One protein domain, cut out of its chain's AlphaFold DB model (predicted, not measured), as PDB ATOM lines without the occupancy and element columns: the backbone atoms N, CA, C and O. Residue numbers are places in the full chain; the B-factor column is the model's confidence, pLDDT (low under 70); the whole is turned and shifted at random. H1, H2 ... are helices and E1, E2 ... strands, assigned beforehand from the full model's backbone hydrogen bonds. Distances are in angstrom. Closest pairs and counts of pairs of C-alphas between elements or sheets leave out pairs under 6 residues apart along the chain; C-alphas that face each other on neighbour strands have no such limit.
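AT A GLANCE: This is residues 2 to 103 and 196 to 263 of the 264 residues of the protein "ABC2_membrane domain-containing protein" of Verrucomicrobia bacterium (UniProt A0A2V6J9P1). A long straight helix, H8, makes the longest axis, and H6 and H1 pack along it one beyond the other, H1 folding back into H2 as a helical hairpin. The small hairpin E1 and E2 sits where H8 begins, H7 is beyond the far end of H6, and H3, H4 and a long loop hang off to one side, with residues 64 to 71 sticking out. The printed part has 170 residues, with H1 to H7, E1, E2 and H8 in chain order; the two strands make an antiparallel sheet of order E1 - E2, and the class is mostly helix. It is only just compact, close to loose, with a radius of gyration of the C-alphas of 18.3 A, and elongated, spanning 64 by 37 by 29 A.

HOW THE PARTS SIT: E1, residues 222 to 225, and E2, residues 228 to 231, form an antiparallel hairpin at 147 degrees, with N 223 and O 230 within hydrogen-bond range at 2.8 A. A tight link with no residue between joins E2 to H8, residues 232 to 261. H8 forms an up and down bundle, each helix running against the one before, with H1, residues 2 to 18, and H6, residues 89 to 103. H8 touches H1 at Thr 244 and Ser 7, their closest C-alphas at 4.8 A, the same way at a shallow tilt of 23 degrees. With residues 232 to 243 alone, H8 touches H6, closest at C-alphas 236 and 92, 5.3 A, opposite ways at a shallow tilt of 24 degrees. H6 is the hub, touching four helices. H2, residues 22 to 38, forms a helical hairpin with H1, closest at C-alphas 25 and 16, 5.9 A, and touches H6 only at their ends, closest at C-alphas 36 and 90, 6.3 A. H7, residues 196 to 206, only just touches H6, with 3 pairs of C-alphas within 8 A, the closest those of Ser 196 and Ala 102, 6.1 A. H3, residues 46 to 51, and H4, residues 53 to 63, touch only at the corner, and only just, with 3 pairs within 8 A, closest at C-alphas 49 and 56, 6.6 A. H5, residues 83 to 87, is close to but not clearly touching H4, closest at C-alphas 84 and 60, 7.8 A. Every O i to N i+4 pair is within hydrogen-bond range in H1, H3, H4, H6, H7 and H8, but 10 of 13 in H2 and 0 of 1 in H5, where 2 of 2 O i to N i+3 pairs are.

IN THESE COORDINATES: H8 is 43.4 A long, from C-alpha 232 at (0.134, 2.123, 3.852) to C-alpha 261 at (-42.272, 0.547, -5.276). H1 begins at C-alpha 2, (-9.041, -10.047, -4.232), and is 24.7 A long; H2 measures 25.1 A and H6 21.3 A.

THE WHOLE: The C-alphas of Arg 210 and Arg 263, the two farthest apart, are 64.4 A from each other. Residues 104 to 195 are cut out, with C-alphas 103 and 196 9.0 A apart. The links H4 to H5 and H7 to E1 are long. Mean pLDDT of the printed part is 79.7, and 39 residues are under 70, among them residues 47 to 79.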
ATOM      1  N   PHE A   2      -7.693  -9.519  -4.509       89.88
ATOM      2  CA  PHE A   2      -9.041 -10.047  -4.232       89.88
ATOM      3  C   PHE A   2     -10.040  -8.941  -3.844       89.88
ATOM      4  O   PHE A   2     -11.093  -8.822  -4.461       89.88
ATOM      5  N   LEU A   3      -9.668  -8.070  -2.896       87.88
ATOM      6  CA  LEU A   3     -10.488  -6.917  -2.495       87.88
ATOM      7  C   LEU A   3     -10.789  -5.971  -3.667       87.88
ATOM      8  O   LEU A   3     -11.906  -5.486  -3.806       87.88
ATOM      9  N   THR A   4      -9.816  -5.764  -4.553       88.69
ATOM     10  CA  THR A   4      -9.966  -4.970  -5.778       88.69
ATOM     11  C   THR A   4     -11.029  -5.562  -6.702       88.69
ATOM     12  O   THR A   4     -11.893  -4.842  -7.195       88.69
ATOM     13  N   ALA A   5     -10.997  -6.883  -6.906       90.50
ATOM     14  CA  ALA A   5     -11.988  -7.588  -7.710       90.50
ATOM     15  C   ALA A   5     -13.382  -7.509  -7.073       90.50
ATOM     16  O   ALA A   5     -14.352  -7.228  -7.770       90.50
ATOM     17  N   MET A   6     -13.484  -7.680  -5.752       91.06
ATOM     18  CA  MET A   6     -14.751  -7.543  -5.024       91.06
ATOM     19  C   MET A   6     -15.331  -6.128  -5.122       91.06
ATOM     20  O   MET A   6     -16.525  -5.984  -5.371       91.06
ATOM     21  N   SER A   7     -14.499  -5.091  -5.009       89.44
ATOM     22  CA  SER A   7     -14.917  -3.700  -5.224       89.44
ATOM     23  C   SER A   7     -15.423  -3.474  -6.656       89.44
ATOM     24  O   SER A   7     -16.481  -2.873  -6.844       89.44
ATOM     25  N   GLY A   8     -14.734  -4.027  -7.662       89.38
ATOM     26  CA  GLY A   8     -15.165  -3.976  -9.062       89.38
ATOM     27  C   GLY A   8     -16.497  -4.692  -9.316       89.38
ATOM     28  O   GLY A   8     -17.366  -4.147  -9.993       89.38
ATOM     29  N   VAL A   9     -16.693  -5.876  -8.726       91.38
ATOM     30  CA  VAL A   9     -17.968  -6.611  -8.784       91.38
ATOM     31  C   VAL A   9     -19.082  -5.812  -8.111       91.38
ATOM     32  O   VAL A   9     -20.136  -5.626  -8.713       91.38
ATOM     33  N   ALA A  10     -18.852  -5.289  -6.904       92.19
ATOM     34  CA  ALA A  10     -19.839  -4.483  -6.186       92.19
ATOM     35  C   ALA A  10     -20.251  -3.243  -6.996       92.19
ATOM     36  O   ALA A  10     -21.439  -2.962  -7.130       92.19
ATOM     37  N   LEU A  11     -19.288  -2.544  -7.604       90.81
ATOM     38  CA  LEU A  11     -19.551  -1.403  -8.478       90.81
ATOM     39  C   LEU A  11     -20.356  -1.800  -9.725       90.81
ATOM     40  O   LEU A  11     -21.329  -1.130 -10.065       90.81
ATOM     41  N   GLY A  12     -19.982  -2.897 -10.390       89.69
ATOM     42  CA  GLY A  12     -20.705  -3.410 -11.555       89.69
ATOM     43  C   GLY A  12     -22.152  -3.786 -11.230       89.69
ATOM     44  O   GLY A  12     -23.060  -3.478 -12.006       89.69
ATOM     45  N   LEU A  13     -22.389  -4.381 -10.059       91.44
ATOM     46  CA  LEU A  13     -23.732  -4.694  -9.566       91.44
ATOM     47  C   LEU A  13     -24.546  -3.428  -9.275       91.44
ATOM     48  O   LEU A  13     -25.711  -3.366  -9.663       91.44
ATOM     49  N   VAL A  14     -23.944  -2.405  -8.656       91.56
ATOM     50  CA  VAL A  14     -24.605  -1.106  -8.439       91.56
ATOM     51  C   VAL A  14     -25.040  -0.500  -9.772       91.56
ATOM     52  O   VAL A  14     -26.214  -0.166  -9.923       91.56
ATOM     53  N   ILE A  15     -24.142  -0.425 -10.759       89.12
ATOM     54  CA  ILE A  15     -24.463   0.113 -12.093       89.12
ATOM     55  C   ILE A  15     -25.598  -0.691 -12.736       89.12
ATOM     56  O   ILE A  15     -26.561  -0.112 -13.229       89.12
ATOM     57  N   SER A  16     -25.518  -2.020 -12.674       88.25
ATOM     58  CA  SER A  16     -26.536  -2.906 -13.249       88.25
ATOM     59  C   SER A  16     -27.900  -2.739 -12.572       88.25
ATOM     60  O   SER A  16     -28.924  -2.826 -13.234       88.25
ATOM     61  N   SER A  17     -27.933  -2.458 -11.265       89.56
ATOM     62  CA  SER A  17     -29.181  -2.235 -10.525       89.56
ATOM     63  C   SER A  17     -29.848  -0.890 -10.832       89.56
ATOM     64  O   SER A  17     -31.060  -0.755 -10.670       89.56
ATOM     65  N   LEU A  18     -29.077   0.110 -11.268       87.31
ATOM     66  CA  LEU A  18     -29.581   1.452 -11.579       87.31
ATOM     67  C   LEU A  18     -30.172   1.555 -12.987       87.31
ATOM     68  O   LEU A  18     -30.936   2.477 -13.267       87.31
ATOM     69  N   VAL A  19     -29.810   0.632 -13.873       87.25
ATOM     70  CA  VAL A  19     -30.095   0.728 -15.299       87.25
ATOM     71  C   VAL A  19     -31.024  -0.406 -15.714       87.25
ATOM     72  O   VAL A  19     -30.716  -1.575 -15.520       87.25
ATOM     73  N   ALA A  20     -32.161  -0.063 -16.319       79.31
ATOM     74  CA  ALA A  20     -33.168  -1.049 -16.711       79.31
ATOM     75  C   ALA A  20     -32.776  -1.885 -17.945       79.31
ATOM     76  O   ALA A  20     -33.296  -2.983 -18.130       79.31
ATOM     77  N   ASP A  21     -31.879  -1.371 -18.794       85.69
ATOM     78  CA  ASP A  21     -31.496  -1.993 -20.062       85.69
ATOM     79  C   ASP A  21     -30.007  -2.416 -20.089       85.69
ATOM     80  O   ASP A  21     -29.124  -1.587 -19.828       85.69
ATOM     81  N   PRO A  22     -29.687  -3.671 -20.469       83.62
ATOM     82  CA  PRO A  22     -28.310  -4.166 -20.525       83.62
ATOM     83  C   PRO A  22     -27.376  -3.372 -21.446       83.62
ATOM     84  O   PRO A  22     -26.187  -3.251 -21.143       83.62
ATOM     85  N   LYS A  23     -27.876  -2.807 -22.557       85.94
ATOM     86  CA  LYS A  23     -27.032  -2.022 -23.480       85.94
ATOM     87  C   LYS A  23     -26.616  -0.705 -22.836       85.94
ATOM     88  O   LYS A  23     -25.477  -0.272 -22.981       85.94
ATOM     89  N   THR A  24     -27.519  -0.098 -22.073       85.62
ATOM     90  CA  THR A  24     -27.227   1.124 -21.320       85.62
ATOM     91  C   THR A  24     -26.192   0.859 -20.220       85.62
ATOM     92  O   THR A  24     -25.245   1.633 -20.078       85.62
ATOM     93  N   ALA A  25     -26.286  -0.274 -19.513       83.19
ATOM     94  CA  ALA A  25     -25.273  -0.672 -18.532       83.19
ATOM     95  C   ALA A  25     -23.898  -0.888 -19.192       83.19
ATOM     96  O   ALA A  25     -22.889  -0.380 -18.696       83.19
ATOM     97  N   ALA A  26     -23.856  -1.556 -20.351       83.19
ATOM     98  CA  ALA A  26     -22.626  -1.781 -21.111       83.19
ATOM     99  C   ALA A  26     -21.945  -0.479 -21.574       83.19
ATOM    100  O   ALA A  26     -20.721  -0.440 -21.658       83.19
ATOM    101  N   ASN A  27     -22.708   0.591 -21.818       85.69
ATOM    102  CA  ASN A  27     -22.165   1.905 -22.180       85.69
ATOM    103  C   ASN A  27     -21.688   2.718 -20.962       85.69
ATOM    104  O   ASN A  27     -20.716   3.467 -21.061       85.69
ATOM    105  N   ILE A  28     -22.340   2.565 -19.805       85.06
ATOM    106  CA  ILE A  28     -21.976   3.277 -18.568       85.06
ATOM    107  C   ILE A  28     -20.717   2.687 -17.928       85.06
ATOM    108  O   ILE A  28     -19.905   3.426 -17.374       85.06
ATOM    109  N   VAL A  29     -20.514   1.370 -18.016       84.31
ATOM    110  CA  VAL A  29     -19.351   0.710 -17.405       84.31
ATOM    111  C   VAL A  29     -18.017   1.324 -17.878       84.31
ATOM    112  O   VAL A  29     -17.243   1.749 -17.018       84.31
ATOM    113  N   PRO A  30     -17.729   1.473 -19.188       83.94
ATOM    114  CA  PRO A  30     -16.523   2.154 -19.661       83.94
ATOM    115  C   PRO A  30     -16.411   3.604 -19.186       83.94
ATOM    116  O   PRO A  30     -15.317   4.042 -18.832       83.94
ATOM    117  N   LEU A  31     -17.532   4.330 -19.129       83.44
ATOM    118  CA  LEU A  31     -17.566   5.719 -18.671       83.44
ATOM    119  C   LEU A  31     -17.101   5.858 -17.215       83.44
ATOM    120  O   LEU A  31     -16.494   6.863 -16.861       83.44
ATOM    121  N   VAL A  32     -17.350   4.844 -16.384       83.12
ATOM    122  CA  VAL A  32     -16.878   4.793 -14.994       83.12
ATOM    123  C   VAL A  32     -15.451   4.243 -14.905       83.12
ATOM    124  O   VAL A  32     -14.641   4.762 -14.139       83.12
ATOM    125  N   LEU A  33     -15.111   3.217 -15.690       84.75
ATOM    126  CA  LEU A  33     -13.805   2.556 -15.622       84.75
ATOM    127  C   LEU A  33     -12.660   3.408 -16.184       84.75
ATOM    128  O   LEU A  33     -11.587   3.432 -15.586       84.75
ATOM    129  N   ILE A  34     -12.860   4.124 -17.295       84.50
ATOM    130  CA  ILE A  34     -11.806   4.946 -17.914       84.50
ATOM    131  C   ILE A  34     -11.262   5.992 -16.920       84.50
ATOM    132  O   ILE A  34     -10.045   6.015 -16.706       84.50
ATOM    133  N   PRO A  35     -12.107   6.792 -16.234       79.31
ATOM    134  CA  PRO A  35     -11.652   7.682 -15.171       79.31
ATOM    135  C   PRO A  35     -10.890   6.957 -14.059       79.31
ATOM    136  O   PRO A  35      -9.862   7.460 -13.613       79.31
ATOM    137  N   GLN A  36     -11.339   5.768 -13.635       82.56
ATOM    138  CA  GLN A  36     -10.654   5.002 -12.586       82.56
ATOM    139  C   GLN A  36      -9.250   4.550 -12.995       82.56
ATOM    140  O   GLN A  36      -8.339   4.594 -12.173       82.56
ATOM    141  N   ILE A  37      -9.063   4.148 -14.255       84.50
ATOM    142  CA  ILE A  37      -7.761   3.713 -14.774       84.50
ATOM    143  C   ILE A  37      -6.816   4.914 -14.914       84.50
ATOM    144  O   ILE A  37      -5.663   4.853 -14.482       84.50
ATOM    145  N   ILE A  38      -7.299   6.026 -15.481       80.50
ATOM    146  CA  ILE A  38      -6.493   7.239 -15.697       80.50
ATOM    147  C   ILE A  38      -6.063   7.841 -14.358       80.50
ATOM    148  O   ILE A  38      -4.877   8.076 -14.122       80.50
ATOM    149  N   MET A  39      -7.023   8.046 -13.457       81.62
ATOM    150  CA  MET A  39      -6.796   8.640 -12.143       81.62
ATOM    151  C   MET A  39      -6.357   7.613 -11.091       81.62
ATOM    152  O   MET A  39      -6.332   7.929  -9.909       81.62
ATOM    153  N   GLY A  40      -6.012   6.385 -11.484       81.69
ATOM    154  CA  GLY A  40      -5.395   5.405 -10.589       81.69
ATOM    155  C   GLY A  40      -3.940   5.749 -10.252       81.69
ATOM    156  O   GLY A  40      -3.409   5.260  -9.260       81.69
ATOM    157  N   GLY A  41      -3.295   6.620 -11.038       79.94
ATOM    158  CA  GLY A  41      -1.879   6.980 -10.891       79.94
ATOM    159  C   GLY A  41      -0.912   6.071 -11.657       79.94
ATOM    160  O   GLY A  41       0.291   6.319 -11.644       79.94
ATOM    161  N   ALA A  42      -1.432   5.029 -12.316       82.50
ATOM    162  CA  ALA A  42      -0.649   4.073 -13.098       82.50
ATOM    163  C   ALA A  42      -0.359   4.570 -14.524       82.50
ATOM    164  O   ALA A  42       0.773   4.466 -14.991       82.50
ATOM    165  N   LEU A  43      -1.372   5.115 -15.214       80.81
ATOM    166  CA  LEU A  43      -1.219   5.652 -16.574       80.81
ATOM    167  C   LEU A  43      -0.628   7.064 -16.576       80.81
ATOM    168  O   LEU A  43       0.278   7.356 -17.351       80.81
ATOM    169  N   ILE A  44      -1.148   7.937 -15.710       75.44
ATOM    170  CA  ILE A  44      -0.682   9.315 -15.561       75.44
ATOM    171  C   ILE A  44      -0.161   9.480 -14.141       75.44
ATOM    172  O   ILE A  44      -0.890   9.263 -13.173       75.44
ATOM    173  N   LYS A  45       1.107   9.877 -14.014       74.19
ATOM    174  CA  LYS A  45       1.721  10.134 -12.711       74.19
ATOM    175  C   LYS A  45       1.032  11.318 -12.038       74.19
ATOM    176  O   LYS A  45       0.769  12.334 -12.681       74.19
ATOM    177  N   TYR A  46       0.821  11.229 -10.725       73.81
ATOM    178  CA  TYR A  46       0.248  12.339  -9.955       73.81
ATOM    179  C   TYR A  46       1.072  13.621 -10.041       73.81
ATOM    180  O   TYR A  46       0.496  14.701 -10.043       73.81
ATOM    181  N   GLU A  47       2.391  13.514 -10.194       69.56
ATOM    182  CA  GLU A  47       3.265  14.671 -10.420       69.56
ATOM    183  C   GLU A  47       2.877  15.447 -11.681       69.56
ATOM    184  O   GLU A  47       2.785  16.675 -11.660       69.56
ATOM    185  N   ASP A  48       2.612  14.726 -12.771       64.94
ATOM    186  CA  ASP A  48       2.216  15.322 -14.044       64.94
ATOM    187  C   ASP A  48       0.772  15.837 -13.985       64.94
ATOM    188  O   ASP A  48       0.482  16.907 -14.521       64.94
ATOM    189  N   MET A  49      -0.117  15.138 -13.267       66.56
ATOM    190  CA  MET A  49      -1.501  15.573 -13.052       66.56
ATOM    191  C   MET A  49      -1.591  16.836 -12.180       66.56
ATOM    192  O   MET A  49      -2.349  17.744 -12.498       66.56
ATOM    193  N   ASN A  50      -0.770  16.946 -11.135       66.75
ATOM    194  CA  ASN A  50      -0.687  18.138 -10.289       66.75
ATOM    195  C   ASN A  50      -0.030  19.323 -11.004       66.75
ATOM    196  O   ASN A  50      -0.358  20.472 -10.710       66.75
ATOM    197  N   ARG A  51       0.897  19.066 -11.939       59.53
ATOM    198  CA  ARG A  51       1.515  20.117 -12.762       59.53
ATOM    199  C   ARG A  51       0.542  20.651 -13.815       59.53
ATOM    200  O   ARG A  51       0.501  21.856 -14.046       59.53
ATOM    201  N   ASN A  52      -0.265  19.775 -14.414       59.47
ATOM    202  CA  ASN A  52      -1.339  20.152 -15.329       59.47
ATOM    203  C   ASN A  52      -2.637  20.420 -14.561       59.47
ATOM    204  O   ASN A  52      -3.602  19.659 -14.651       59.47
ATOM    205  N   LEU A  53      -2.678  21.568 -13.876       57.91
ATOM    206  CA  LEU A  53      -3.890  22.093 -13.235       57.91
ATOM    207  C   LEU A  53      -5.096  22.076 -14.188       57.91
ATOM    208  O   LEU A  53      -6.201  21.814 -13.739       57.91
ATOM    209  N   GLY A  54      -4.876  22.260 -15.496       58.06
ATOM    210  CA  GLY A  54      -5.903  22.169 -16.536       58.06
ATOM    211  C   GLY A  54      -6.558  20.790 -16.695       58.06
ATOM    212  O   GLY A  54      -7.745  20.732 -16.972       58.06
ATOM    213  N   LEU A  55      -5.845  19.674 -16.484       61.41
ATOM    214  CA  LEU A  55      -6.455  18.334 -16.546       61.41
ATOM    215  C   LEU A  55      -7.317  18.065 -15.313       61.41
ATOM    216  O   LEU A  55      -8.463  17.643 -15.451       61.41
ATOM    217  N   VAL A  56      -6.794  18.359 -14.119       60.94
ATOM    218  CA  VAL A  56      -7.574  18.276 -12.872       60.94
ATOM    219  C   VAL A  56      -8.790  19.200 -12.952       60.94
ATOM    220  O   VAL A  56      -9.889  18.789 -12.594       60.94
ATOM    221  N   TYR A  57      -8.607  20.408 -13.490       60.94
ATOM    222  CA  TYR A  57      -9.668  21.378 -13.734       60.94
ATOM    223  C   TYR A  57     -10.719  20.838 -14.706       60.94
ATOM    224  O   TYR A  57     -11.880  20.764 -14.326       60.94
ATOM    225  N   SER A  58     -10.343  20.372 -15.901       64.06
ATOM    226  CA  SER A  58     -11.285  19.839 -16.896       64.06
ATOM    227  C   SER A  58     -12.052  18.611 -16.401       64.06
ATOM    228  O   SER A  58     -13.245  18.499 -16.660       64.06
ATOM    229  N   PHE A  59     -11.411  17.708 -15.650       63.38
ATOM    230  CA  PHE A  59     -12.108  16.565 -15.051       63.38
ATOM    231  C   PHE A  59     -13.001  16.974 -13.879       63.38
ATOM    232  O   PHE A  59     -14.109  16.459 -13.765       63.38
ATOM    233  N   SER A  60     -12.570  17.920 -13.036       61.34
ATOM    234  CA  SER A  60     -13.444  18.479 -11.999       61.34
ATOM    235  C   SER A  60     -14.668  19.148 -12.625       61.34
ATOM    236  O   SER A  60     -15.786  18.819 -12.255       61.34
ATOM    237  N   HIS A  61     -14.463  19.949 -13.673       61.62
ATOM    238  CA  HIS A  61     -15.500  20.615 -14.454       61.62
ATOM    239  C   HIS A  61     -16.435  19.622 -15.162       61.62
ATOM    240  O   HIS A  61     -17.612  19.914 -15.340       61.62
ATOM    241  N   TRP A  62     -15.947  18.445 -15.562       61.16
ATOM    242  CA  TRP A  62     -16.786  17.388 -16.135       61.16
ATOM    243  C   TRP A  62     -17.714  16.732 -15.096       61.16
ATOM    244  O   TRP A  62     -18.807  16.298 -15.443       61.16
ATOM    245  N   PHE A  63     -17.308  16.692 -13.823       55.47
ATOM    246  CA  PHE A  63     -18.101  16.119 -12.728       55.47
ATOM    247  C   PHE A  63     -18.933  17.146 -11.938       55.47
ATOM    248  O   PHE A  63     -19.864  16.748 -11.239       55.47
ATOM    249  N   SER A  64     -18.619  18.441 -12.007       48.91
ATOM    250  CA  SER A  64     -19.318  19.494 -11.260       48.91
ATOM    251  C   SER A  64     -19.995  20.498 -12.194       48.91
ATOM    252  O   SER A  64     -19.338  21.368 -12.759       48.91
ATOM    253  N   GLU A  65     -21.323  20.425 -12.293       46.62
ATOM    254  CA  GLU A  65     -22.156  21.346 -13.087       46.62
ATOM    255  C   GLU A  65     -22.384  22.731 -12.441       46.62
ATOM    256  O   GLU A  65     -23.111  23.542 -13.003       46.62
ATOM    257  N   HIS A  66     -21.797  23.045 -11.277       40.69
ATOM    258  CA  HIS A  66     -21.986  24.349 -10.621       40.69
ATOM    259  C   HIS A  66     -20.658  24.981 -10.174       40.69
ATOM    260  O   HIS A  66     -19.881  24.333  -9.465       40.69
ATOM    261  N   PRO A  67     -20.395  26.251 -10.545       46.94
ATOM    262  CA  PRO A  67     -19.185  26.961 -10.176       46.94
ATOM    263  C   PRO A  67     -19.344  27.516  -8.763       46.94
ATOM    264  O   PRO A  67     -20.362  28.127  -8.448       46.94
ATOM    265  N   ASN A  68     -18.331  27.343  -7.919       37.78
ATOM    266  CA  ASN A  68     -17.856  28.430  -7.068       37.78
ATOM    267  C   ASN A  68     -16.592  28.043  -6.307       37.78
ATOM    268  O   ASN A  68     -16.428  26.916  -5.849       37.78
ATOM    269  N   SER A  69     -15.772  29.071  -6.096       40.16
ATOM    270  CA  SER A  69     -14.583  29.121  -5.248       40.16
ATOM    271  C   SER A  69     -13.282  28.641  -5.890       40.16
ATOM    272  O   SER A  69     -12.794  27.539  -5.645       40.16
ATOM    273  N   GLU A  70     -12.633  29.601  -6.551       44.34
ATOM    274  CA  GLU A  70     -11.188  29.816  -6.479       44.34
ATOM    275  C   GLU A  70     -10.653  29.541  -5.061       44.34
ATOM    276  O   GLU A  70     -10.702  30.379  -4.164       44.34
ATOM    277  N   LYS A  71     -10.122  28.343  -4.833       40.59
ATOM    278  CA  LYS A  71      -9.159  28.100  -3.759       40.59
ATOM    279  C   LYS A  71      -8.000  27.338  -4.353       40.59
ATOM    280  O   LYS A  71      -7.934  26.113  -4.306       40.59
ATOM    281  N   THR A  72      -7.068  28.110  -4.896       42.12
ATOM    282  CA  THR A  72      -5.716  27.686  -5.245       42.12
ATOM    283  C   THR A  72      -4.993  27.255  -3.969       42.12
ATOM    284  O   THR A  72      -4.142  27.964  -3.434       42.12
ATOM    285  N   LYS A  73      -5.328  26.073  -3.440       42.56
ATOM    286  CA  LYS A  73      -4.408  25.342  -2.577       42.56
ATOM    287  C   LYS A  73      -3.270  24.925  -3.493       42.56
ATOM    288  O   LYS A  73      -3.420  23.995  -4.277       42.56
ATOM    289  N   LYS A  74      -2.155  25.658  -3.434       45.16
ATOM    290  CA  LYS A  74      -0.874  25.164  -3.943       45.16
ATOM    291  C   LYS A  74      -0.712  23.761  -3.370       45.16
ATOM    292  O   LYS A  74      -0.650  23.618  -2.151       45.16
ATOM    293  N   THR A  75      -0.751  22.742  -4.221       50.69
ATOM    294  CA  THR A  75      -0.507  21.365  -3.806       50.69
ATOM    295  C   THR A  75       0.847  21.348  -3.100       50.69
ATOM    296  O   THR A  75       1.857  21.701  -3.707       50.69
ATOM    297  N   GLU A  76       0.862  21.044  -1.801       53.75
ATOM    298  CA  GLU A  76       2.058  21.200  -0.955       53.75
ATOM    299  C   GLU A  76       3.173  20.224  -1.363       53.75
ATOM    300  O   GLU A  76       4.343  20.459  -1.074       53.75
ATOM    301  N   SER A  77       2.822  19.154  -2.087       55.00
ATOM    302  CA  SER A  77       3.754  18.200  -2.685       55.00
ATOM    303  C   SER A  77       3.337  17.819  -4.105       55.00
ATOM    304  O   SER A  77       2.163  17.584  -4.383       55.00
ATOM    305  N   LYS A  78       4.321  17.660  -4.999       59.84
ATOM    306  CA  LYS A  78       4.093  17.161  -6.367       59.84
ATOM    307  C   LYS A  78       3.478  15.758  -6.375       59.84
ATOM    308  O   LYS A  78       2.715  15.448  -7.284       59.84
ATOM    309  N   LEU A  79       3.753  14.948  -5.352       63.97
ATOM    310  CA  LEU A  79       3.260  13.574  -5.205       63.97
ATOM    311  C   LEU A  79       1.941  13.469  -4.427       63.97
ATOM    312  O   LEU A  79       1.437  12.366  -4.219       63.97
ATOM    313  N   GLN A  80       1.375  14.585  -3.968       70.06
ATOM    314  CA  GLN A  80       0.115  14.559  -3.236       70.06
ATOM    315  C   GLN A  80      -1.031  14.137  -4.158       70.06
ATOM    316  O   GLN A  80      -1.171  14.631  -5.273       70.06
ATOM    317  N   VAL A  81      -1.884  13.237  -3.685       64.19
ATOM    318  CA  VAL A  81      -3.027  12.760  -4.469       64.19
ATOM    319  C   VAL A  81      -4.149  13.812  -4.456       64.19
ATOM    320  O   VAL A  81      -4.592  14.193  -3.363       64.19
ATOM    321  N   PRO A  82      -4.664  14.255  -5.625       71.19
ATOM    322  CA  PRO A  82      -5.829  15.133  -5.703       71.19
ATOM    323  C   PRO A  82      -7.054  14.535  -5.009       71.19
ATOM    324  O   PRO A  82      -7.263  13.323  -5.032       71.19
ATOM    325  N   LEU A  83      -7.904  15.388  -4.435       69.19
ATOM    326  CA  LEU A  83      -9.037  14.954  -3.609       69.19
ATOM    327  C   LEU A  83     -10.008  14.027  -4.362       69.19
ATOM    328  O   LEU A  83     -10.440  13.021  -3.813       69.19
ATOM    329  N   ILE A  84     -10.283  14.307  -5.638       67.69
ATOM    330  CA  ILE A  84     -11.178  13.484  -6.471       67.69
ATOM    331  C   ILE A  84     -10.615  12.061  -6.638       67.69
ATOM    332  O   ILE A  84     -11.351  11.078  -6.559       67.69
ATOM    333  N   CYS A  85      -9.294  11.927  -6.772       70.31
ATOM    334  CA  CYS A  85      -8.627  10.635  -6.924       70.31
ATOM    335  C   CYS A  85      -8.620   9.812  -5.623       70.31
ATOM    336  O   CYS A  85      -8.384   8.605  -5.655       70.31
ATOM    337  N   GLN A  86      -8.905  10.419  -4.466       76.06
ATOM    338  CA  GLN A  86      -9.014   9.687  -3.198       76.06
ATOM    339  C   GLN A  86     -10.247   8.773  -3.156       76.06
ATOM    340  O   GLN A  86     -10.224   7.773  -2.444       76.06
ATOM    341  N   PHE A  87     -11.278   9.048  -3.961       74.88
ATOM    342  CA  PHE A  87     -12.481   8.212  -4.054       74.88
ATOM    343  C   PHE A  87     -12.327   7.003  -4.986       74.88
ATOM    344  O   PHE A  87     -13.216   6.160  -5.074       74.88
ATOM    345  N   ILE A  88     -11.199   6.894  -5.688       83.06
ATOM    346  CA  ILE A  88     -10.981   5.860  -6.696       83.06
ATOM    347  C   ILE A  88     -10.366   4.636  -6.031       83.06
ATOM    348  O   ILE A  88      -9.180   4.624  -5.707       83.06
ATOM    349  N   ALA A  89     -11.162   3.580  -5.858       84.31
ATOM    350  CA  ALA A  89     -10.716   2.329  -5.238       84.31
ATOM    351  C   ALA A  89      -9.478   1.733  -5.939       84.31
ATOM    352  O   ALA A  89      -8.539   1.286  -5.281       84.31
ATOM    353  N   MET A  90      -9.427   1.804  -7.277       85.62
ATOM    354  CA  MET A  90      -8.292   1.313  -8.069       85.62
ATOM    355  C   MET A  90      -6.965   1.977  -7.682       85.62
ATOM    356  O   MET A  90      -5.927   1.323  -7.717       85.62
ATOM    357  N   ARG A  91      -6.994   3.244  -7.259       90.19
ATOM    358  CA  ARG A  91      -5.800   3.964  -6.830       90.19
ATOM    359  C   ARG A  91      -5.172   3.331  -5.595       90.19
ATOM    360  O   ARG A  91      -3.975   3.076  -5.603       90.19
ATOM    361  N   TRP A  92      -5.968   3.104  -4.551       90.62
ATOM    362  CA  TRP A  92      -5.496   2.501  -3.301       90.62
ATOM    363  C   TRP A  92      -4.962   1.092  -3.555       90.62
ATOM    364  O   TRP A  92      -3.872   0.748  -3.123       90.62
ATOM    365  N   SER A  93      -5.667   0.310  -4.378       91.75
ATOM    366  CA  SER A  93      -5.181  -1.013  -4.767       91.75
ATOM    367  C   SER A  93      -3.872  -0.975  -5.557       91.75
ATOM    368  O   SER A  93      -3.080  -1.910  -5.450       91.75
ATOM    369  N   TYR A  94      -3.678   0.022  -6.421       91.75
ATOM    370  CA  TYR A  94      -2.460   0.150  -7.214       91.75
ATOM    371  C   TYR A  94      -1.283   0.607  -6.343       91.75
ATOM    372  O   TYR A  94      -0.205   0.026  -6.433       91.75
ATOM    373  N   GLU A  95      -1.511   1.584  -5.464       92.31
ATOM    374  CA  GLU A  95      -0.549   2.036  -4.455       92.31
ATOM    375  C   GLU A  95      -0.053   0.871  -3.598       92.31
ATOM    376  O   GLU A  95       1.142   0.577  -3.585       92.31
ATOM    377  N   GLU A  96      -0.984   0.146  -2.980       92.69
ATOM    378  CA  GLU A  96      -0.695  -1.006  -2.133       92.69
ATOM    379  C   GLU A  96       0.087  -2.092  -2.883       92.69
ATOM    380  O   GLU A  96       1.063  -2.628  -2.361       92.69
ATOM    381  N   MET A  97      -0.289  -2.398  -4.130       92.44
ATOM    382  CA  MET A  97       0.383  -3.418  -4.941       92.44
ATOM    383  C   MET A  97       1.828  -3.041  -5.288       92.44
ATOM    384  O   MET A  97       2.714  -3.893  -5.222       92.44
ATOM    385  N   ILE A  98       2.077  -1.787  -5.672       92.94
ATOM    386  CA  ILE A  98       3.425  -1.323  -6.019       92.94
ATOM    387  C   ILE A  98       4.314  -1.284  -4.775       92.94
ATOM    388  O   ILE A  98       5.452  -1.754  -4.822       92.94
ATOM    389  N   VAL A  99       3.789  -0.808  -3.642       93.25
ATOM    390  CA  VAL A  99       4.527  -0.850  -2.375       93.25
ATOM    391  C   VAL A  99       4.776  -2.298  -1.937       93.25
ATOM    392  O   VAL A  99       5.880  -2.618  -1.501       93.25
ATOM    393  N   ALA A 100       3.807  -3.202  -2.113       93.00
ATOM    394  CA  ALA A 100       3.973  -4.624  -1.817       93.00
ATOM    395  C   ALA A 100       5.089  -5.251  -2.659       93.00
ATOM    396  O   ALA A 100       5.926  -5.969  -2.122       93.00
ATOM    397  N   GLN A 101       5.160  -4.951  -3.958       92.56
ATOM    398  CA  GLN A 101       6.256  -5.431  -4.800       92.56
ATOM    399  C   GLN A 101       7.620  -4.935  -4.290       92.56
ATOM    400  O   GLN A 101       8.592  -5.691  -4.274       92.56
ATOM    401  N   ALA A 102       7.694  -3.674  -3.863       92.31
ATOM    402  CA  ALA A 102       8.932  -3.068  -3.393       92.31
ATOM    403  C   ALA A 102       9.387  -3.601  -2.027       92.31
ATOM    404  O   ALA A 102      10.577  -3.816  -1.831       92.31
ATOM    405  N   LYS A 103       8.457  -3.807  -1.087       91.88
ATOM    406  CA  LYS A 103       8.770  -4.094   0.325       91.88
ATOM    407  C   LYS A 103       8.547  -5.549   0.740       91.88
ATOM    408  O   LYS A 103       9.172  -6.014   1.681       91.88
ATOM    409  N   SER A 196      11.540   0.687  -7.112       90.19
ATOM    410  CA  SER A 196      12.413   1.145  -6.026       90.19
ATOM    411  C   SER A 196      12.641   2.660  -6.076       90.19
ATOM    412  O   SER A 196      12.485   3.347  -5.067       90.19
ATOM    413  N   ASP A 197      12.889   3.211  -7.267       90.44
ATOM    414  CA  ASP A 197      13.053   4.651  -7.473       90.44
ATOM    415  C   ASP A 197      11.770   5.433  -7.135       90.44
ATOM    416  O   ASP A 197      11.841   6.524  -6.569       90.44
ATOM    417  N   LEU A 198      10.588   4.898  -7.473       90.50
ATOM    418  CA  LEU A 198       9.301   5.519  -7.139       90.50
ATOM    419  C   LEU A 198       9.076   5.568  -5.624       90.50
ATOM    420  O   LEU A 198       8.712   6.625  -5.106       90.50
ATOM    421  N   ILE A 199       9.320   4.455  -4.923       90.69
ATOM    422  CA  ILE A 199       9.181   4.393  -3.463       90.69
ATOM    423  C   ILE A 199      10.202   5.312  -2.791       90.69
ATOM    424  O   ILE A 199       9.828   6.121  -1.947       90.69
ATOM    425  N   SER A 200      11.466   5.265  -3.213       89.50
ATOM    426  CA  SER A 200      12.537   6.090  -2.640       89.50
ATOM    427  C   SER A 200      12.238   7.584  -2.782       89.50
ATOM    428  O   SER A 200      12.397   8.351  -1.836       89.50
ATOM    429  N   ARG A 201      11.732   8.017  -3.945       89.88
ATOM    430  CA  ARG A 201      11.297   9.409  -4.147       89.88
ATOM    431  C   ARG A 201      10.145   9.794  -3.225       89.88
ATOM    432  O   ARG A 201      10.163  10.892  -2.673       89.88
ATOM    433  N   ALA A 202       9.160   8.913  -3.056       88.00
ATOM    434  CA  ALA A 202       8.045   9.150  -2.147       88.00
ATOM    435  C   ALA A 202       8.513   9.244  -0.687       88.00
ATOM    436  O   ALA A 202       8.131  10.176   0.017       88.00
ATOM    437  N   GLU A 203       9.396   8.348  -0.246       87.06
ATOM    438  CA  GLU A 203       9.993   8.386   1.091       87.06
ATOM    439  C   GLU A 203      10.791   9.677   1.328       87.06
ATOM    440  O   GLU A 203      10.644  10.296   2.383       87.06
ATOM    441  N   MET A 204      11.592  10.117   0.351       86.81
ATOM    442  CA  MET A 204      12.342  11.377   0.429       86.81
ATOM    443  C   MET A 204      11.416  12.589   0.551       86.81
ATOM    444  O   MET A 204      11.643  13.452   1.391       86.81
ATOM    445  N   GLU A 205      10.359  12.651  -0.261       83.88
ATOM    446  CA  GLU A 205       9.382  13.745  -0.240       83.88
ATOM    447  C   GLU A 205       8.575  13.766   1.071       83.88
ATOM    448  O   GLU A 205       8.230  14.831   1.586       83.88
ATOM    449  N   GLN A 206       8.284  12.589   1.630       84.44
ATOM    450  CA  GLN A 206       7.551  12.441   2.882       84.44
ATOM    451  C   GLN A 206       8.402  12.777   4.114       84.44
ATOM    452  O   GLN A 206       7.890  13.353   5.075       84.44
ATOM    453  N   ASN A 207       9.686  12.409   4.097       82.81
ATOM    454  CA  ASN A 207      10.630  12.614   5.196       82.81
ATOM    455  C   ASN A 207      11.530  13.845   5.012       82.81
ATOM    456  O   ASN A 207      12.518  13.987   5.733       82.81
ATOM    457  N   ASP A 208      11.187  14.744   4.088       82.56
ATOM    458  CA  ASP A 208      11.903  15.999   3.878       82.56
ATOM    459  C   ASP A 208      11.870  16.858   5.154       82.56
ATOM    460  O   ASP A 208      10.877  17.511   5.478       82.56
ATOM    461  N   TYR A 209      12.991  16.864   5.882       73.94
ATOM    462  CA  TYR A 209      13.175  17.583   7.146       73.94
ATOM    463  C   TYR A 209      13.064  19.104   6.995       73.94
ATOM    464  O   TYR A 209      12.897  19.814   7.984       73.94
ATOM    465  N   ARG A 210      13.156  19.624   5.764       78.44
ATOM    466  CA  ARG A 210      12.983  21.052   5.475       78.44
ATOM    467  C   ARG A 210      11.523  21.481   5.588       78.44
ATOM    468  O   ARG A 210      11.242  22.678   5.633       78.44
ATOM    469  N   ARG A 211      10.592  20.526   5.612       71.31
ATOM    470  CA  ARG A 211       9.161  20.776   5.755       71.31
ATOM    471  C   ARG A 211       8.767  20.633   7.217       71.31
ATOM    472  O   ARG A 211       9.078  19.641   7.866       71.31
ATOM    473  N   GLY A 212       8.010  21.605   7.723       68.88
ATOM    474  CA  GLY A 212       7.433  21.533   9.071       68.88
ATOM    475  C   GLY A 212       6.345  20.459   9.223       68.88
ATOM    476  O   GLY A 212       5.916  20.180  10.337       68.88
ATOM    477  N   ASN A 213       5.894  19.852   8.119       74.69
ATOM    478  CA  ASN A 213       4.881  18.802   8.097       74.69
ATOM    479  C   ASN A 213       5.288  17.678   7.126       74.69
ATOM    480  O   ASN A 213       5.926  17.946   6.110       74.69
ATOM    481  N   LYS A 214       4.872  16.438   7.416       80.12
ATOM    482  CA  LYS A 214       5.076  15.271   6.546       80.12
ATOM    483  C   LYS A 214       3.813  15.026   5.707       80.12
ATOM    484  O   LYS A 214       2.826  14.533   6.261       80.12
ATOM    485  N   PRO A 215       3.796  15.385   4.411       79.81
ATOM    486  CA  PRO A 215       2.598  15.276   3.587       79.81
ATOM    487  C   PRO A 215       2.233  13.818   3.280       79.81
ATOM    488  O   PRO A 215       3.091  12.938   3.226       79.81
ATOM    489  N   ASN A 216       0.948  13.578   3.002       83.25
ATOM    490  CA  ASN A 216       0.496  12.313   2.425       83.25
ATOM    491  C   ASN A 216       0.836  12.287   0.937       83.25
ATOM    492  O   ASN A 216       0.153  12.910   0.119       83.25
ATOM    493  N   VAL A 217       1.891  11.558   0.602       84.81
ATOM    494  CA  VAL A 217       2.355  11.367  -0.771       84.81
ATOM    495  C   VAL A 217       1.905  10.019  -1.311       84.81
ATOM    496  O   VAL A 217       1.723   9.054  -0.559       84.81
ATOM    497  N   PHE A 218       1.712   9.959  -2.623       86.69
ATOM    498  CA  PHE A 218       1.521   8.704  -3.331       86.69
ATOM    499  C   PHE A 218       2.774   7.826  -3.204       86.69
ATOM    500  O   PHE A 218       3.884   8.342  -3.296       86.69
ATOM    501  N   PHE A 219       2.585   6.531  -2.956       90.12
ATOM    502  CA  PHE A 219       3.612   5.549  -2.586       90.12
ATOM    503  C   PHE A 219       4.324   5.787  -1.243       90.12
ATOM    504  O   PHE A 219       5.262   5.065  -0.911       90.12
ATOM    505  N   GLY A 220       3.877   6.761  -0.445       88.75
ATOM    506  CA  GLY A 220       4.392   6.962   0.908       88.75
ATOM    507  C   GLY A 220       4.065   5.772   1.811       88.75
ATOM    508  O   GLY A 220       2.919   5.317   1.832       88.75
ATOM    509  N   LEU A 221       5.058   5.290   2.563       88.06
ATOM    510  CA  LEU A 221       4.910   4.129   3.452       88.06
ATOM    511  C   LEU A 221       3.988   4.395   4.644       88.06
ATOM    512  O   LEU A 221       3.368   3.471   5.172       88.06
ATOM    513  N   GLU A 222       3.895   5.657   5.061       89.12
ATOM    514  CA  GLU A 222       2.987   6.100   6.112       89.12
ATOM    515  C   GLU A 222       1.886   6.989   5.531       89.12
ATOM    516  O   GLU A 222       2.119   7.825   4.655       89.12
ATOM    517  N   LYS A 223       0.679   6.873   6.071       88.38
ATOM    518  CA  LYS A 223      -0.451   7.763   5.808       88.38
ATOM    519  C   LYS A 223      -0.821   8.465   7.102       88.38
ATOM    520  O   LYS A 223      -1.086   7.816   8.107       88.38
ATOM    521  N   ARG A 224      -0.826   9.794   7.097       85.81
ATOM    522  CA  ARG A 224      -1.093  10.629   8.272       85.81
ATOM    523  C   ARG A 224      -2.450  11.297   8.143       85.81
ATOM    524  O   ARG A 224      -2.640  12.177   7.307       85.81
ATOM    525  N   TYR A 225      -3.391  10.891   8.983       83.00
ATOM    526  CA  TYR A 225      -4.722  11.492   9.059       83.00
ATOM    527  C   TYR A 225      -5.052  11.779  10.521       83.00
ATOM    528  O   TYR A 225      -4.792  10.954  11.389       83.00
ATOM    529  N   PHE A 226      -5.587  12.972  10.800       80.31
ATOM    530  CA  PHE A 226      -5.939  13.411  12.160       80.31
ATOM    531  C   PHE A 226      -4.785  13.323  13.182       80.31
ATOM    532  O   PHE A 226      -5.007  13.060  14.358       80.31
ATOM    533  N   GLY A 227      -3.541  13.523  12.733       78.75
ATOM    534  CA  GLY A 227      -2.348  13.425  13.586       78.75
ATOM    535  C   GLY A 227      -1.877  11.993  13.880       78.75
ATOM    536  O   GLY A 227      -0.847  11.824  14.524       78.75
ATOM    537  N   ILE A 228      -2.578  10.974  13.375       85.88
ATOM    538  CA  ILE A 228      -2.232   9.559  13.543       85.88
ATOM    539  C   ILE A 228      -1.549   9.058  12.268       85.88
ATOM    540  O   ILE A 228      -2.019   9.334  11.162       85.88
ATOM    541  N   ALA A 229      -0.442   8.329  12.423       87.19
ATOM    542  CA  ALA A 229       0.248   7.656  11.327       87.19
ATOM    543  C   ALA A 229      -0.236   6.205  11.198       87.19
ATOM    544  O   ALA A 229      -0.261   5.456  12.172       87.19
ATOM    545  N   PHE A 230      -0.593   5.814   9.981       90.38
ATOM    546  CA  PHE A 230      -1.000   4.466   9.604       90.38
ATOM    547  C   PHE A 230      -0.016   3.914   8.576       90.38
ATOM    548  O   PHE A 230       0.405   4.643   7.680       90.38
ATOM    549  N   GLY A 231       0.329   2.630   8.660       91.62
ATOM    550  CA  GLY A 231       1.065   1.968   7.583       91.62
ATOM    551  C   GLY A 231       0.210   1.896   6.317       91.62
ATOM    552  O   GLY A 231      -0.993   1.639   6.401       91.62
ATOM    553  N   VAL A 232       0.825   2.105   5.153       92.31
ATOM    554  CA  VAL A 232       0.134   2.123   3.852       92.31
ATOM    555  C   VAL A 232      -0.686   0.859   3.600       92.31
ATOM    556  O   VAL A 232      -1.846   0.968   3.231       92.31
ATOM    557  N   PHE A 233      -0.158  -0.328   3.919       93.00
ATOM    558  CA  PHE A 233      -0.892  -1.590   3.757       93.00
ATOM    559  C   PHE A 233      -2.192  -1.618   4.566       93.00
ATOM    560  O   PHE A 233      -3.259  -1.920   4.040       93.00
ATOM    561  N   THR A 234      -2.122  -1.264   5.853       92.38
ATOM    562  CA  THR A 234      -3.301  -1.243   6.726       92.38
ATOM    563  C   THR A 234      -4.303  -0.200   6.260       92.38
ATOM    564  O   THR A 234      -5.499  -0.477   6.195       92.38
ATOM    565  N   PHE A 235      -3.820   0.998   5.933       92.69
ATOM    566  CA  PHE A 235      -4.672   2.099   5.521       92.69
ATOM    567  C   PHE A 235      -5.407   1.780   4.214       92.69
ATOM    568  O   PHE A 235      -6.635   1.846   4.165       92.69
ATOM    569  N   ASP A 236      -4.675   1.369   3.181       92.56
ATOM    570  CA  ASP A 236      -5.219   1.106   1.850       92.56
ATOM    571  C   ASP A 236      -6.183  -0.088   1.877       92.56
ATOM    572  O   ASP A 236      -7.291   0.006   1.340       92.56
ATOM    573  N   THR A 237      -5.838  -1.164   2.600       92.44
ATOM    574  CA  THR A 237      -6.740  -2.306   2.818       92.44
ATOM    575  C   THR A 237      -8.045  -1.873   3.496       92.44
ATOM    576  O   THR A 237      -9.128  -2.256   3.044       92.44
ATOM    577  N   VAL A 238      -7.984  -1.055   4.557       93.00
ATOM    578  CA  VAL A 238      -9.189  -0.558   5.247       93.00
ATOM    579  C   VAL A 238     -10.048   0.278   4.303       93.00
ATOM    580  O   VAL A 238     -11.262   0.077   4.251       93.00
ATOM    581  N   VAL A 239      -9.443   1.168   3.514       91.44
ATOM    582  CA  VAL A 239     -10.180   1.976   2.534       91.44
ATOM    583  C   VAL A 239     -10.864   1.090   1.490       91.44
ATOM    584  O   VAL A 239     -12.038   1.304   1.183       91.44
ATOM    585  N   LEU A 240     -10.186   0.059   0.979       91.88
ATOM    586  CA  LEU A 240     -10.777  -0.886   0.028       91.88
ATOM    587  C   LEU A 240     -11.964  -1.650   0.632       91.88
ATOM    588  O   LEU A 240     -13.010  -1.755  -0.014       91.88
ATOM    589  N   ILE A 241     -11.844  -2.124   1.875       94.06
ATOM    590  CA  ILE A 241     -12.935  -2.807   2.585       94.06
ATOM    591  C   ILE A 241     -14.126  -1.865   2.762       94.06
ATOM    592  O   ILE A 241     -15.238  -2.202   2.356       94.06
ATOM    593  N   VAL A 242     -13.900  -0.668   3.311       93.06
ATOM    594  CA  VAL A 242     -14.957   0.324   3.543       93.06
ATOM    595  C   VAL A 242     -15.634   0.709   2.230       93.06
ATOM    596  O   VAL A 242     -16.860   0.707   2.160       93.06
ATOM    597  N   SER A 243     -14.867   0.968   1.168       90.62
ATOM    598  CA  SER A 243     -15.426   1.313  -0.146       90.62
ATOM    599  C   SER A 243     -16.313   0.196  -0.710       90.62
ATOM    600  O   SER A 243     -17.402   0.464  -1.215       90.62
ATOM    601  N   THR A 244     -15.899  -1.064  -0.552       92.94
ATOM    602  CA  THR A 244     -16.681  -2.229  -0.984       92.94
ATOM    603  C   THR A 244     -17.970  -2.357  -0.176       92.94
ATOM    604  O   THR A 244     -19.039  -2.542  -0.752       92.94
ATOM    605  N   LEU A 245     -17.898  -2.205   1.148       94.31
ATOM    606  CA  LEU A 245     -19.070  -2.256   2.025       94.31
ATOM    607  C   LEU A 245     -20.067  -1.136   1.718       94.31
ATOM    608  O   LEU A 245     -21.268  -1.391   1.689       94.31
ATOM    609  N   VAL A 246     -19.587   0.076   1.432       93.44
ATOM    610  CA  VAL A 246     -20.438   1.198   1.014       93.44
ATOM    611  C   VAL A 246     -21.155   0.873  -0.298       93.44
ATOM    612  O   VAL A 246     -22.364   1.067  -0.381       93.44
ATOM    613  N   LEU A 247     -20.458   0.325  -1.299       92.94
ATOM    614  CA  LEU A 247     -21.085  -0.085  -2.563       92.94
ATOM    615  C   LEU A 247     -22.152  -1.166  -2.350       92.94
ATOM    616  O   LEU A 247     -23.242  -1.070  -2.911       92.94
ATOM    617  N   LEU A 248     -21.874  -2.165  -1.509       94.25
ATOM    618  CA  LEU A 248     -22.841  -3.213  -1.174       94.25
ATOM    619  C   LEU A 248     -24.047  -2.667  -0.401       94.25
ATOM    620  O   LEU A 248     -25.177  -3.083  -0.653       94.25
ATOM    621  N   PHE A 249     -23.833  -1.715   0.505       95.38
ATOM    622  CA  PHE A 249     -24.911  -1.039   1.221       95.38
ATOM    623  C   PHE A 249     -25.797  -0.230   0.266       95.38
ATOM    624  O   PHE A 249     -27.022  -0.331   0.326       95.38
ATOM    625  N   VAL A 250     -25.190   0.524  -0.654       93.94
ATOM    626  CA  VAL A 250     -25.909   1.276  -1.693       93.94
ATOM    627  C   VAL A 250     -26.711   0.332  -2.585       93.94
ATOM    628  O   VAL A 250     -27.892   0.579  -2.823       93.94
ATOM    629  N   LEU A 251     -26.115  -0.780  -3.023       93.62
ATOM    630  CA  LEU A 251     -26.811  -1.812  -3.790       93.62
ATOM    631  C   LEU A 251     -28.026  -2.352  -3.026       93.62
ATOM    632  O   LEU A 251     -29.128  -2.403  -3.569       93.62
ATOM    633  N   HIS A 252     -27.839  -2.722  -1.757       93.56
ATOM    634  CA  HIS A 252     -28.922  -3.209  -0.907       93.56
ATOM    635  C   HIS A 252     -30.058  -2.184  -0.791       93.56
ATOM    636  O   HIS A 252     -31.230  -2.534  -0.941       93.56
ATOM    637  N   TRP A 253     -29.715  -0.913  -0.578       94.44
ATOM    638  CA  TRP A 253     -30.677   0.182  -0.491       94.44
ATOM    639  C   TRP A 253     -31.473   0.372  -1.789       94.44
ATOM    640  O   TRP A 253     -32.701   0.484  -1.749       94.44
ATOM    641  N   ILE A 254     -30.800   0.370  -2.947       91.56
ATOM    642  CA  ILE A 254     -31.438   0.506  -4.266       91.56
ATOM    643  C   ILE A 254     -32.426  -0.638  -4.498       91.56
ATOM    644  O   ILE A 254     -33.586  -0.388  -4.830       91.56
ATOM    645  N   LEU A 255     -31.990  -1.879  -4.275       90.62
ATOM    646  CA  LEU A 255     -32.828  -3.061  -4.473       90.62
ATOM    647  C   LEU A 255     -34.047  -3.048  -3.549       90.62
ATOM    648  O   LEU A 255     -35.160  -3.326  -3.993       90.62
ATOM    649  N   ARG A 256     -33.871  -2.665  -2.280       91.62
ATOM    650  CA  ARG A 256     -34.983  -2.544  -1.334       91.62
ATOM    651  C   ARG A 256     -36.013  -1.515  -1.800       91.62
ATOM    652  O   ARG A 256     -37.203  -1.820  -1.816       91.62
ATOM    653  N   LYS A 257     -35.565  -0.335  -2.235       88.88
ATOM    654  CA  LYS A 257     -36.458   0.723  -2.728       88.88
ATOM    655  C   LYS A 257     -37.220   0.289  -3.984       88.88
ATOM    656  O   LYS A 257     -38.413   0.553  -4.096       88.88
ATOM    657  N   GLN A 258     -36.562  -0.409  -4.912       85.94
ATOM    658  CA  GLN A 258     -37.216  -0.950  -6.110       85.94
ATOM    659  C   GLN A 258     -38.271  -2.016  -5.776       85.94
ATOM    660  O   GLN A 258     -39.310  -2.072  -6.430       85.94
ATOM    661  N   LEU A 259     -38.035  -2.842  -4.751       82.75
ATOM    662  CA  LEU A 259     -38.999  -3.845  -4.289       82.75
ATOM    663  C   LEU A 259     -40.216  -3.225  -3.590       82.75
ATOM    664  O   LEU A 259     -41.325  -3.722  -3.771       82.75
ATOM    665  N   GLU A 260     -40.029  -2.155  -2.813       78.94
ATOM    666  CA  GLU A 260     -41.125  -1.436  -2.148       78.94
ATOM    667  C   GLU A 260     -42.051  -0.750  -3.167       78.94
ATOM    668  O   GLU A 260     -43.264  -0.920  -3.084       78.94
ATOM    669  N   VAL A 261     -41.493  -0.092  -4.192       73.12
ATOM    670  CA  VAL A 261     -42.272   0.547  -5.276       73.12
ATOM    671  C   VAL A 261     -43.096  -0.461  -6.086       73.12
ATOM    672  O   VAL A 261     -44.143  -0.114  -6.612       73.12
ATOM    673  N   ARG A 262     -42.654  -1.719  -6.193       61.12
ATOM    674  CA  ARG A 262     -43.368  -2.761  -6.953       61.12
ATOM    675  C   ARG A 262     -44.521  -3.415  -6.182       61.12
ATOM    676  O   ARG A 262     -45.257  -4.201  -6.772       61.12
ATOM    677  N   ARG A 263     -44.620  -3.178  -4.867       57.47
ATOM    678  CA  ARG A 263     -45.672  -3.729  -3.992       57.47
ATOM    679  C   ARG A 263     -46.865  -2.784  -3.806       57.47
ATOM    680  O   ARG A 263     -47.891  -3.246  -3.317       57.47
TER     681      ARG A 263